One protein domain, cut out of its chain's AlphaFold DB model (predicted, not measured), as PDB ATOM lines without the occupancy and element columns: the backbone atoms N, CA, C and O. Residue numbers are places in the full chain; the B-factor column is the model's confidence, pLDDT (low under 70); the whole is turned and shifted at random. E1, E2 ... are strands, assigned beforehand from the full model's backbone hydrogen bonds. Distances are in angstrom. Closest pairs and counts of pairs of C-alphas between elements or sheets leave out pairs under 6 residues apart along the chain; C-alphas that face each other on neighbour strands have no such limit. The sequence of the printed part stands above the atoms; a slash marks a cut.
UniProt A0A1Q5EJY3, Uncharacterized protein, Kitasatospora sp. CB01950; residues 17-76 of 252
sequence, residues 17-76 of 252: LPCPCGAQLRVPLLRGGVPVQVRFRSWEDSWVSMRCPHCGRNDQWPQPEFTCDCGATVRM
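What this domain is: This is residues 17 to 76 of the 252 residues of an uncharacterized protein of Kitasatospora sp. CB01950 (UniProt A0A1Q5EJY3). With little regular structure, two small two-stranded hairpins, E1-E2 and E3-E4, stand end to end along the longest axis, and a long unnamed stretch, residues 17 to 46, loops past them. The 60 printed residues hold no named helix and four strands, E1 to E4 in order, in two antiparallel sheets; the class is all strand, with 16 residues in strands. The whole is loose, radius of gyration of the C-alphas 13.2 A, and only just elongated, spanning 39 by 26 by 17 A.

How they stand to each other: Start at residues 17 to 18, paired antiparallel with 24 to 25; farther on, 36 to 37 pair antiparallel with 74 to 75 of E4, residues 73 to 75. Next, E1, residues 47 to 51, and E2, residues 58 to 62, form an antiparallel hairpin at 144 degrees; N 48 and O 61, 2.8 A apart, are within hydrogen-bond range. E2 runs on into E3, residues 65 to 67, at 9 degrees. E3 and E4 form an antiparallel hairpin at 157 degrees, with N 74 and O 66 within hydrogen-bond range at 2.8 A. E1 is apart from E3 and E4.

Where its parts are: Find C-alpha 47 at (11.801, 22.083, 18.987); E1 runs 13.0 A from there, and E2 13.3 A. E3 spans 7.1 A; E4 spans 6.7 A, ending at C-alpha 75, (16.976, 12.304, 17.286).

The domain as a whole: The C-alphas farthest apart, of Cys 55 and Cys 70, are 39.6 A apart. The printed part has no cut, no link between strands is long, and no printed residue is under pLDDT 70.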
ATOM      1  N   LEU A  17      24.157  26.575  22.183       89.25
ATOM      2  CA  LEU A  17      23.145  27.462  21.629       89.25
ATOM      3  C   LEU A  17      23.104  28.774  22.430       89.25
ATOM      4  O   LEU A  17      23.038  28.726  23.665       89.25
ATOM      5  N   PRO A  18      23.134  29.940  21.764       91.56
ATOM      6  CA  PRO A  18      23.183  31.225  22.446       91.56
ATOM      7  C   PRO A  18      21.810  31.611  23.005       91.56
ATOM      8  O   PRO A  18      20.811  31.657  22.291       91.56
ATOM      9  N   CYS A  19      21.760  31.945  24.293       89.31
ATOM     10  CA  CYS A  19      20.602  32.581  24.908       89.31
ATOM     11  C   CYS A  19      20.716  34.109  24.813       89.31
ATOM     12  O   CYS A  19      21.810  34.632  25.020       89.31
ATOM     13  N   PRO A  20      19.609  34.858  24.625       88.50
ATOM     14  CA  PRO A  20      19.633  36.326  24.624       88.50
ATOM     15  C   PRO A  20      20.240  36.978  25.879       88.50
ATOM     16  O   PRO A  20      20.627  38.137  25.833       88.50
ATOM     17  N   CYS A  21      20.342  36.257  27.004       89.62
ATOM     18  CA  CYS A  21      21.043  36.740  28.203       89.62
ATOM     19  C   CYS A  21      22.580  36.615  28.139       89.62
ATOM     20  O   CYS A  21      23.249  36.952  29.109       89.62
ATOM     21  N   GLY A  22      23.139  36.089  27.044       91.31
ATOM     22  CA  GLY A  22      24.572  35.822  26.867       91.31
ATOM     23  C   GLY A  22      25.022  34.426  27.312       91.31
ATOM     24  O   GLY A  22      26.154  34.029  27.043       91.31
ATOM     25  N   ALA A  23      24.152  33.646  27.962       90.56
ATOM     26  CA  ALA A  23      24.477  32.282  28.369       90.56
ATOM     27  C   ALA A  23      24.549  31.323  27.170       90.56
ATOM     28  O   ALA A  23      23.739  31.392  26.246       90.56
ATOM     29  N   GLN A  24      25.481  30.376  27.240       90.50
ATOM     30  CA  GLN A  24      25.653  29.294  26.276       90.50
ATOM     31  C   GLN A  24      24.976  28.025  26.801       90.50
ATOM     32  O   GLN A  24      25.353  27.503  27.853       90.50
ATOM     33  N   LEU A  25      23.946  27.545  26.104       88.56
ATOM     34  CA  LEU A  25      23.092  26.451  26.560       88.56
ATOM     35  C   LEU A  25      23.303  25.193  25.719       88.56
ATOM     36  O   LEU A  25      23.394  25.255  24.501       88.56
ATOM     37  N   ARG A  26      23.317  24.026  26.365       90.12
ATOM     38  CA  ARG A  26      23.273  22.727  25.683       90.12
ATOM     39  C   ARG A  26      22.010  21.987  26.096       90.12
ATOM     40  O   ARG A  26      21.719  21.891  27.290       90.12
ATOM     41  N   VAL A  27      21.274  21.456  25.121       90.81
ATOM     42  CA  VAL A  27      20.077  20.648  25.390       90.81
ATOM     43  C   VAL A  27      20.500  19.373  26.138       90.81
ATOM     44  O   VAL A  27      21.375  18.646  25.654       90.81
ATOM     45  N   PRO A  28      19.932  19.088  27.325       90.69
ATOM     46  CA  PRO A  28      20.371  17.971  28.145       90.69
ATOM     47  C   PRO A  28      19.903  16.648  27.538       90.69
ATOM     48  O   PRO A  28      18.710  16.411  27.374       90.69
ATOM     49  N   LEU A  29      20.845  15.762  27.222       92.44
ATOM     50  CA  LEU A  29      20.516  14.425  26.734       92.44
ATOM     51  C   LEU A  29      20.179  13.484  27.893       92.44
ATOM     52  O   LEU A  29      20.876  13.458  28.911       92.44
ATOM     53  N   LEU A  30      19.157  12.652  27.702       92.12
ATOM     54  CA  LEU A  30      18.823  11.565  28.613       92.12
ATOM     55  C   LEU A  30      19.897  10.474  28.517       92.12
ATOM     56  O   LEU A  30      20.023   9.783  27.501       92.12
ATOM     57  N   ARG A  31      20.680  10.301  29.586       87.75
ATOM     58  CA  ARG A  31      21.715   9.257  29.649       87.75
ATOM     59  C   ARG A  31      21.079   7.872  29.539       87.75
ATOM     60  O   ARG A  31      20.140   7.564  30.262       87.75
ATOM     61  N   GLY A  32      21.606   7.045  28.637       86.31
ATOM     62  CA  GLY A  32      21.069   5.706  28.369       86.31
ATOM     63  C   GLY A  32      19.741   5.693  27.601       86.31
ATOM     64  O   GLY A  32      19.220   4.616  27.331       86.31
ATOM     65  N   GLY A  33      19.200   6.857  27.224       88.50
ATOM     66  CA  GLY A  33      17.998   6.923  26.406       88.50
ATOM     67  C   GLY A  33      18.225   6.335  25.009       88.50
ATOM     68  O   GLY A  33      19.332   6.368  24.468       88.50
ATOM     69  N   VAL A  34      17.151   5.822  24.408       91.56
ATOM     70  CA  VAL A  34      17.178   5.203  23.078       91.56
ATOM     71  C   VAL A  34      17.003   6.275  21.991       91.56
ATOM     72  O   VAL A  34      15.982   6.964  21.991       91.56
ATOM     73  N   PRO A  35      17.964   6.438  21.060       94.56
ATOM     74  CA  PRO A  35      17.803   7.310  19.899       94.56
ATOM     75  C   PRO A  35      16.702   6.816  18.963       94.56
ATOM     76  O   PRO A  35      16.573   5.612  18.737       94.56
ATOM     77  N   VAL A  36      15.956   7.744  18.367       94.38
ATOM     78  CA  VAL A  36      14.848   7.425  17.455       94.38
ATOM     79  C   VAL A  36      15.130   7.941  16.050       94.38
ATOM     80  O   VAL A  36      15.758   8.984  15.879       94.38
ATOM     81  N   GLN A  37      14.668   7.213  15.032       96.19
ATOM     82  CA  GLN A  37      14.693   7.703  13.655       96.19
ATOM     83  C   GLN A  37      13.526   8.665  13.448       96.19
ATOM     84  O   GLN A  37      12.367   8.294  13.638       96.19
ATOM     85  N   VAL A  38      13.826   9.881  13.013       94.50
ATOM     86  CA  VAL A  38      12.813  10.843  12.586       94.50
ATOM     87  C   VAL A  38      12.373  10.457  11.178       94.50
ATOM     88  O   VAL A  38      13.168  10.489  10.243       94.50
ATOM     89  N   ARG A  39      11.111  10.040  11.032       91.12
ATOM     90  CA  ARG A  39      10.505   9.722   9.723       91.12
ATOM     91  C   ARG A  39       9.636  10.855   9.187       91.12
ATOM     92  O   ARG A  39       9.519  11.006   7.979       91.12
ATOM     93  N   PHE A  40       9.053  11.639  10.090       86.38
ATOM     94  CA  PHE A  40       8.181  12.767   9.785       86.38
ATOM     95  C   PHE A  40       8.622  13.964  10.620       86.38
ATOM     96  O   PHE A  40       8.972  13.800  11.790       86.38
ATOM     97  N   ARG A  41       8.620  15.150  10.010       85.69
ATOM     98  CA  ARG A  41       9.060  16.386  10.653       85.69
ATOM     99  C   ARG A  41       7.929  17.402  10.618       85.69
ATOM    100  O   ARG A  41       7.461  17.763   9.542       85.69
ATOM    101  N   SER A  42       7.517  17.856  11.793       86.38
ATOM    102  CA  SER A  42       6.687  19.045  11.959       86.38
ATOM    103  C   SER A  42       7.534  20.158  12.574       86.38
ATOM    104  O   SER A  42       8.592  19.894  13.161       86.38
ATOM    105  N   TRP A  43       7.087  21.408  12.432       78.62
ATOM    106  CA  TRP A  43       7.731  22.526  13.114       78.62
ATOM    107  C   TRP A  43       7.750  22.274  14.624       78.62
ATOM    108  O   TRP A  43       8.826  22.219  15.203       78.62
ATOM    109  N   GLU A  44       6.598  22.003  15.239       83.88
ATOM    110  CA  GLU A  44       6.474  21.764  16.685       83.88
ATOM    111  C   GLU A  44       7.370  20.623  17.188       83.88
ATOM    112  O   GLU A  44       8.045  20.773  18.208       83.88
ATOM    113  N   ASP A  45       7.471  19.518  16.444       85.25
ATOM    114  CA  ASP A  45       8.301  18.371  16.829       85.25
ATOM    115  C   ASP A  45       9.803  18.613  16.653       85.25
ATOM    116  O   ASP A  45      10.603  17.797  17.117       85.25
ATOM    117  N   SER A  46      10.203  19.684  15.963       89.81
ATOM    118  CA  SER A  46      11.611  20.040  15.741       89.81
ATOM    119  C   SER A  46      12.217  20.826  16.904       89.81
ATOM    120  O   SER A  46      13.436  21.002  16.952       89.81
ATOM    121  N   TRP A  47      11.388  21.258  17.859       92.00
ATOM    122  CA  TRP A  47      11.801  22.083  18.987       92.00
ATOM    123  C   TRP A  47      11.570  21.384  20.333       92.00
ATOM    124  O   TRP A  47      10.716  20.509  20.497       92.00
ATOM    125  N   VAL A  48      12.364  21.763  21.331       91.19
ATOM    126  CA  VAL A  48      12.160  21.426  22.737       91.19
ATOM    127  C   VAL A  48      12.091  22.703  23.562       91.19
ATOM    128  O   VAL A  48      12.990  23.540  23.521       91.19
ATOM    129  N   SER A  49      11.016  22.846  24.330       90.56
ATOM    130  CA  SER A  49      10.858  23.963  25.256       90.56
ATOM    131  C   SER A  49      11.619  23.676  26.544       90.56
ATOM    132  O   SER A  49      11.355  22.675  27.216       90.56
ATOM    133  N   MET A  50      12.557  24.548  26.903       88.06
ATOM    134  CA  MET A  50      13.258  24.467  28.181       88.06
ATOM    135  C   MET A  50      13.672  25.844  28.685       88.06
ATOM    136  O   MET A  50      13.845  26.799  27.926       88.06
ATOM    137  N   ARG A  51      13.855  25.931  30.004       89.50
ATOM    138  CA  ARG A  51      14.310  27.156  30.652       89.50
ATOM    139  C   ARG A  51      15.823  27.283  30.571       89.50
ATOM    140  O   ARG A  51      16.544  26.319  30.827       89.50
ATOM    141  N   CYS A  52      16.297  28.494  30.304       87.94
ATOM    142  CA  CYS A  52      17.689  28.839  30.528       87.94
ATOM    143  C   CYS A  52      18.011  28.690  32.027       87.94
ATOM    144  O   CYS A  52      17.330  29.309  32.844       87.94
ATOM    145  N   PRO A  53      19.043  27.922  32.420       83.75
ATOM    146  CA  PRO A  53      19.416  27.784  33.827       83.75
ATOM    147  C   PRO A  53      20.004  29.078  34.409       83.75
ATOM    148  O   PRO A  53      20.102  29.198  35.624       83.75
ATOM    149  N   HIS A  54      20.394  30.036  33.559       87.31
ATOM    150  CA  HIS A  54      20.959  31.313  33.984       87.31
ATOM    151  C   HIS A  54      19.885  32.386  34.208       87.31
ATOM    152  O   HIS A  54      19.777  32.926  35.302       87.31
ATOM    153  N   CYS A  55      19.059  32.684  33.197       91.25
ATOM    154  CA  CYS A  55      18.050  33.751  33.282       91.25
ATOM    155  C   CYS A  55      16.613  33.253  33.517       91.25
ATOM    156  O   CYS A  55      15.696  34.059  33.642       91.25
ATOM    157  N   GLY A  56      16.379  31.937  33.520       87.81
ATOM    158  CA  GLY A  56      15.059  31.334  33.739       87.81
ATOM    159  C   GLY A  56      14.072  31.446  32.570       87.81
ATOM    160  O   GLY A  56      13.005  30.830  32.632       87.81
ATOM    161  N   ARG A  57      14.410  32.182  31.499       86.44
ATOM    162  CA  ARG A  57      13.562  32.338  30.304       86.44
ATOM    163  C   ARG A  57      13.254  30.976  29.687       86.44
ATOM    164  O   ARG A  57      14.167  30.180  29.487       86.44
ATOM    165  N   ASN A  58      11.980  30.723  29.397       89.19
ATOM    166  CA  ASN A  58      11.537  29.542  28.663       89.19
ATOM    167  C   ASN A  58      11.496  29.867  27.170       89.19
ATOM    168  O   ASN A  58      10.713  30.725  26.774       89.19
ATOM    169  N   ASP A  59      12.316  29.181  26.385       87.88
ATOM    170  CA  ASP A  59      12.403  29.340  24.932       87.88
ATOM    171  C   ASP A  59      12.361  27.968  24.252       87.88
ATOM    172  O   ASP A  59      12.489  26.921  24.900       87.88
ATOM    173  N   GLN A  60      12.169  27.989  22.935       89.94
ATOM    174  CA  GLN A  60      12.215  26.814  22.076       89.94
ATOM    175  C   GLN A  60      13.628  26.630  21.522       89.94
ATOM    176  O   GLN A  60      14.198  27.541  20.927       89.94
ATOM    177  N   TRP A  61      14.181  25.434  21.700       88.94
ATOM    178  CA  TRP A  61      15.532  25.081  21.266       88.94
ATOM    179  C   TRP A  61      15.481  23.927  20.263       88.94
ATOM    180  O   TRP A  61      14.632  23.050  20.428       88.94
ATOM    181  N   PRO A  62      16.347  23.888  19.236       91.50
ATOM    182  CA  PRO A  62      16.362  22.784  18.284       91.50
ATOM    183  C   PRO A  62      16.546  21.438  18.992       91.50
ATOM    184  O   PRO A  62      17.366  21.309  19.906       91.50
ATOM    185  N   GLN A  63      15.793  20.427  18.564       92.31
ATOM    186  CA  GLN A  63      15.991  19.059  19.038       92.31
ATOM    187  C   GLN A  63      17.409  18.574  18.688       92.31
ATOM    188  O   GLN A  63      17.913  18.866  17.602       92.31
ATOM    189  N   PRO A  64      18.065  17.813  19.580       93.94
ATOM    190  CA  PRO A  64      19.393  17.284  19.320       93.94
ATOM    191  C   PRO A  64      19.322  16.154  18.288       93.94
ATOM    192  O   PRO A  64      19.018  15.005  18.614       93.94
ATOM    193  N   GLU A  65      19.589  16.492  17.031       94.44
ATOM    194  CA  GLU A  65      19.489  15.596  15.876       94.44
ATOM    195  C   GLU A  65      20.818  15.521  15.110       94.44
ATOM    196  O   GLU A  65      21.614  16.460  15.138       94.44
ATOM    197  N   PHE A  66      21.063  14.400  14.425       93.44
ATOM    198  CA  PHE A  66      22.128  14.272  13.426       93.44
ATOM    199  C   PHE A  66      21.690  13.375  12.264       93.44
ATOM    200  O   PHE A  66      20.826  12.511  12.430       93.44
ATOM    201  N   THR A  67      22.326  13.538  11.106       94.56
ATOM    202  CA  THR A  67      22.114  12.675   9.936       94.56
ATOM    203  C   THR A  67      23.214  11.621   9.867       94.56
ATOM    204  O   THR A  67      24.397  11.943   9.883       94.56
ATOM    205  N   CYS A  68      22.830  10.348   9.830       92.94
ATOM    206  CA  CYS A  68      23.744   9.234   9.596       92.94
ATOM    207  C   CYS A  68      24.003   9.070   8.091       92.94
ATOM    208  O   CYS A  68      23.074   9.219   7.306       92.94
ATOM    209  N   ASP A  69      25.199   8.623   7.694       87.44
ATOM    210  CA  ASP A  69      25.539   8.370   6.276       87.44
ATOM    211  C   ASP A  69      24.642   7.330   5.578       87.44
ATOM    212  O   ASP A  69      24.663   7.212   4.360       87.44
ATOM    213  N   CYS A  70      23.842   6.554   6.318       86.88
ATOM    214  CA  CYS A  70      22.826   5.683   5.722       86.88
ATOM    215  C   CYS A  70      21.535   6.431   5.326       86.88
ATOM    216  O   CYS A  70      20.547   5.787   4.984       86.88
ATOM    217  N   GLY A  71      21.497   7.758   5.474       89.62
ATOM    218  CA  GLY A  71      20.347   8.619   5.187       89.62
ATOM    219  C   GLY A  71      19.343   8.777   6.335       89.62
ATOM    220  O   GLY A  71      18.333   9.456   6.179       89.62
ATOM    221  N   ALA A  72      19.579   8.166   7.502       93.88
ATOM    222  CA  ALA A  72      18.662   8.281   8.637       93.88
ATOM    223  C   ALA A  72      18.929   9.550   9.462       93.88
ATOM    224  O   ALA A  72      20.032   9.725   9.981       93.88
ATOM    225  N   THR A  73      17.897  10.369   9.675       95.69
ATOM    226  CA  THR A  73      17.914  11.440  10.684       95.69
ATOM    227  C   THR A  73      17.608  10.849  12.054       95.69
ATOM    228  O   THR A  73      16.538  10.274  12.271       95.69
ATOM    229  N   VAL A  74      18.549  10.965  12.987       95.56
ATOM    230  CA  VAL A  74      18.462  10.369  14.321       95.56
ATOM    231  C   VAL A  74      18.316  11.465  15.371       95.56
ATOM    232  O   VAL A  74      19.186  12.323  15.504       95.56
ATOM    233  N   ARG A  75      17.240  11.402  16.159       95.06
ATOM    234  CA  ARG A  75      16.976  12.304  17.286       95.06
ATOM    235  C   ARG A  75      17.420  11.682  18.596       95.06
ATOM    236  O   ARG A  75      17.089  10.530  18.897       95.06
ATOM    237  N   MET A  76      18.173  12.449  19.377       95.06
ATOM    238  CA  MET A  76      18.609  12.050  20.706       95.06
ATOM    239  C   MET A  76      17.508  12.332  21.731       95.06
ATOM    240  O   MET A  76      16.857  13.375  21.670       95.06
TER     241      MET A  76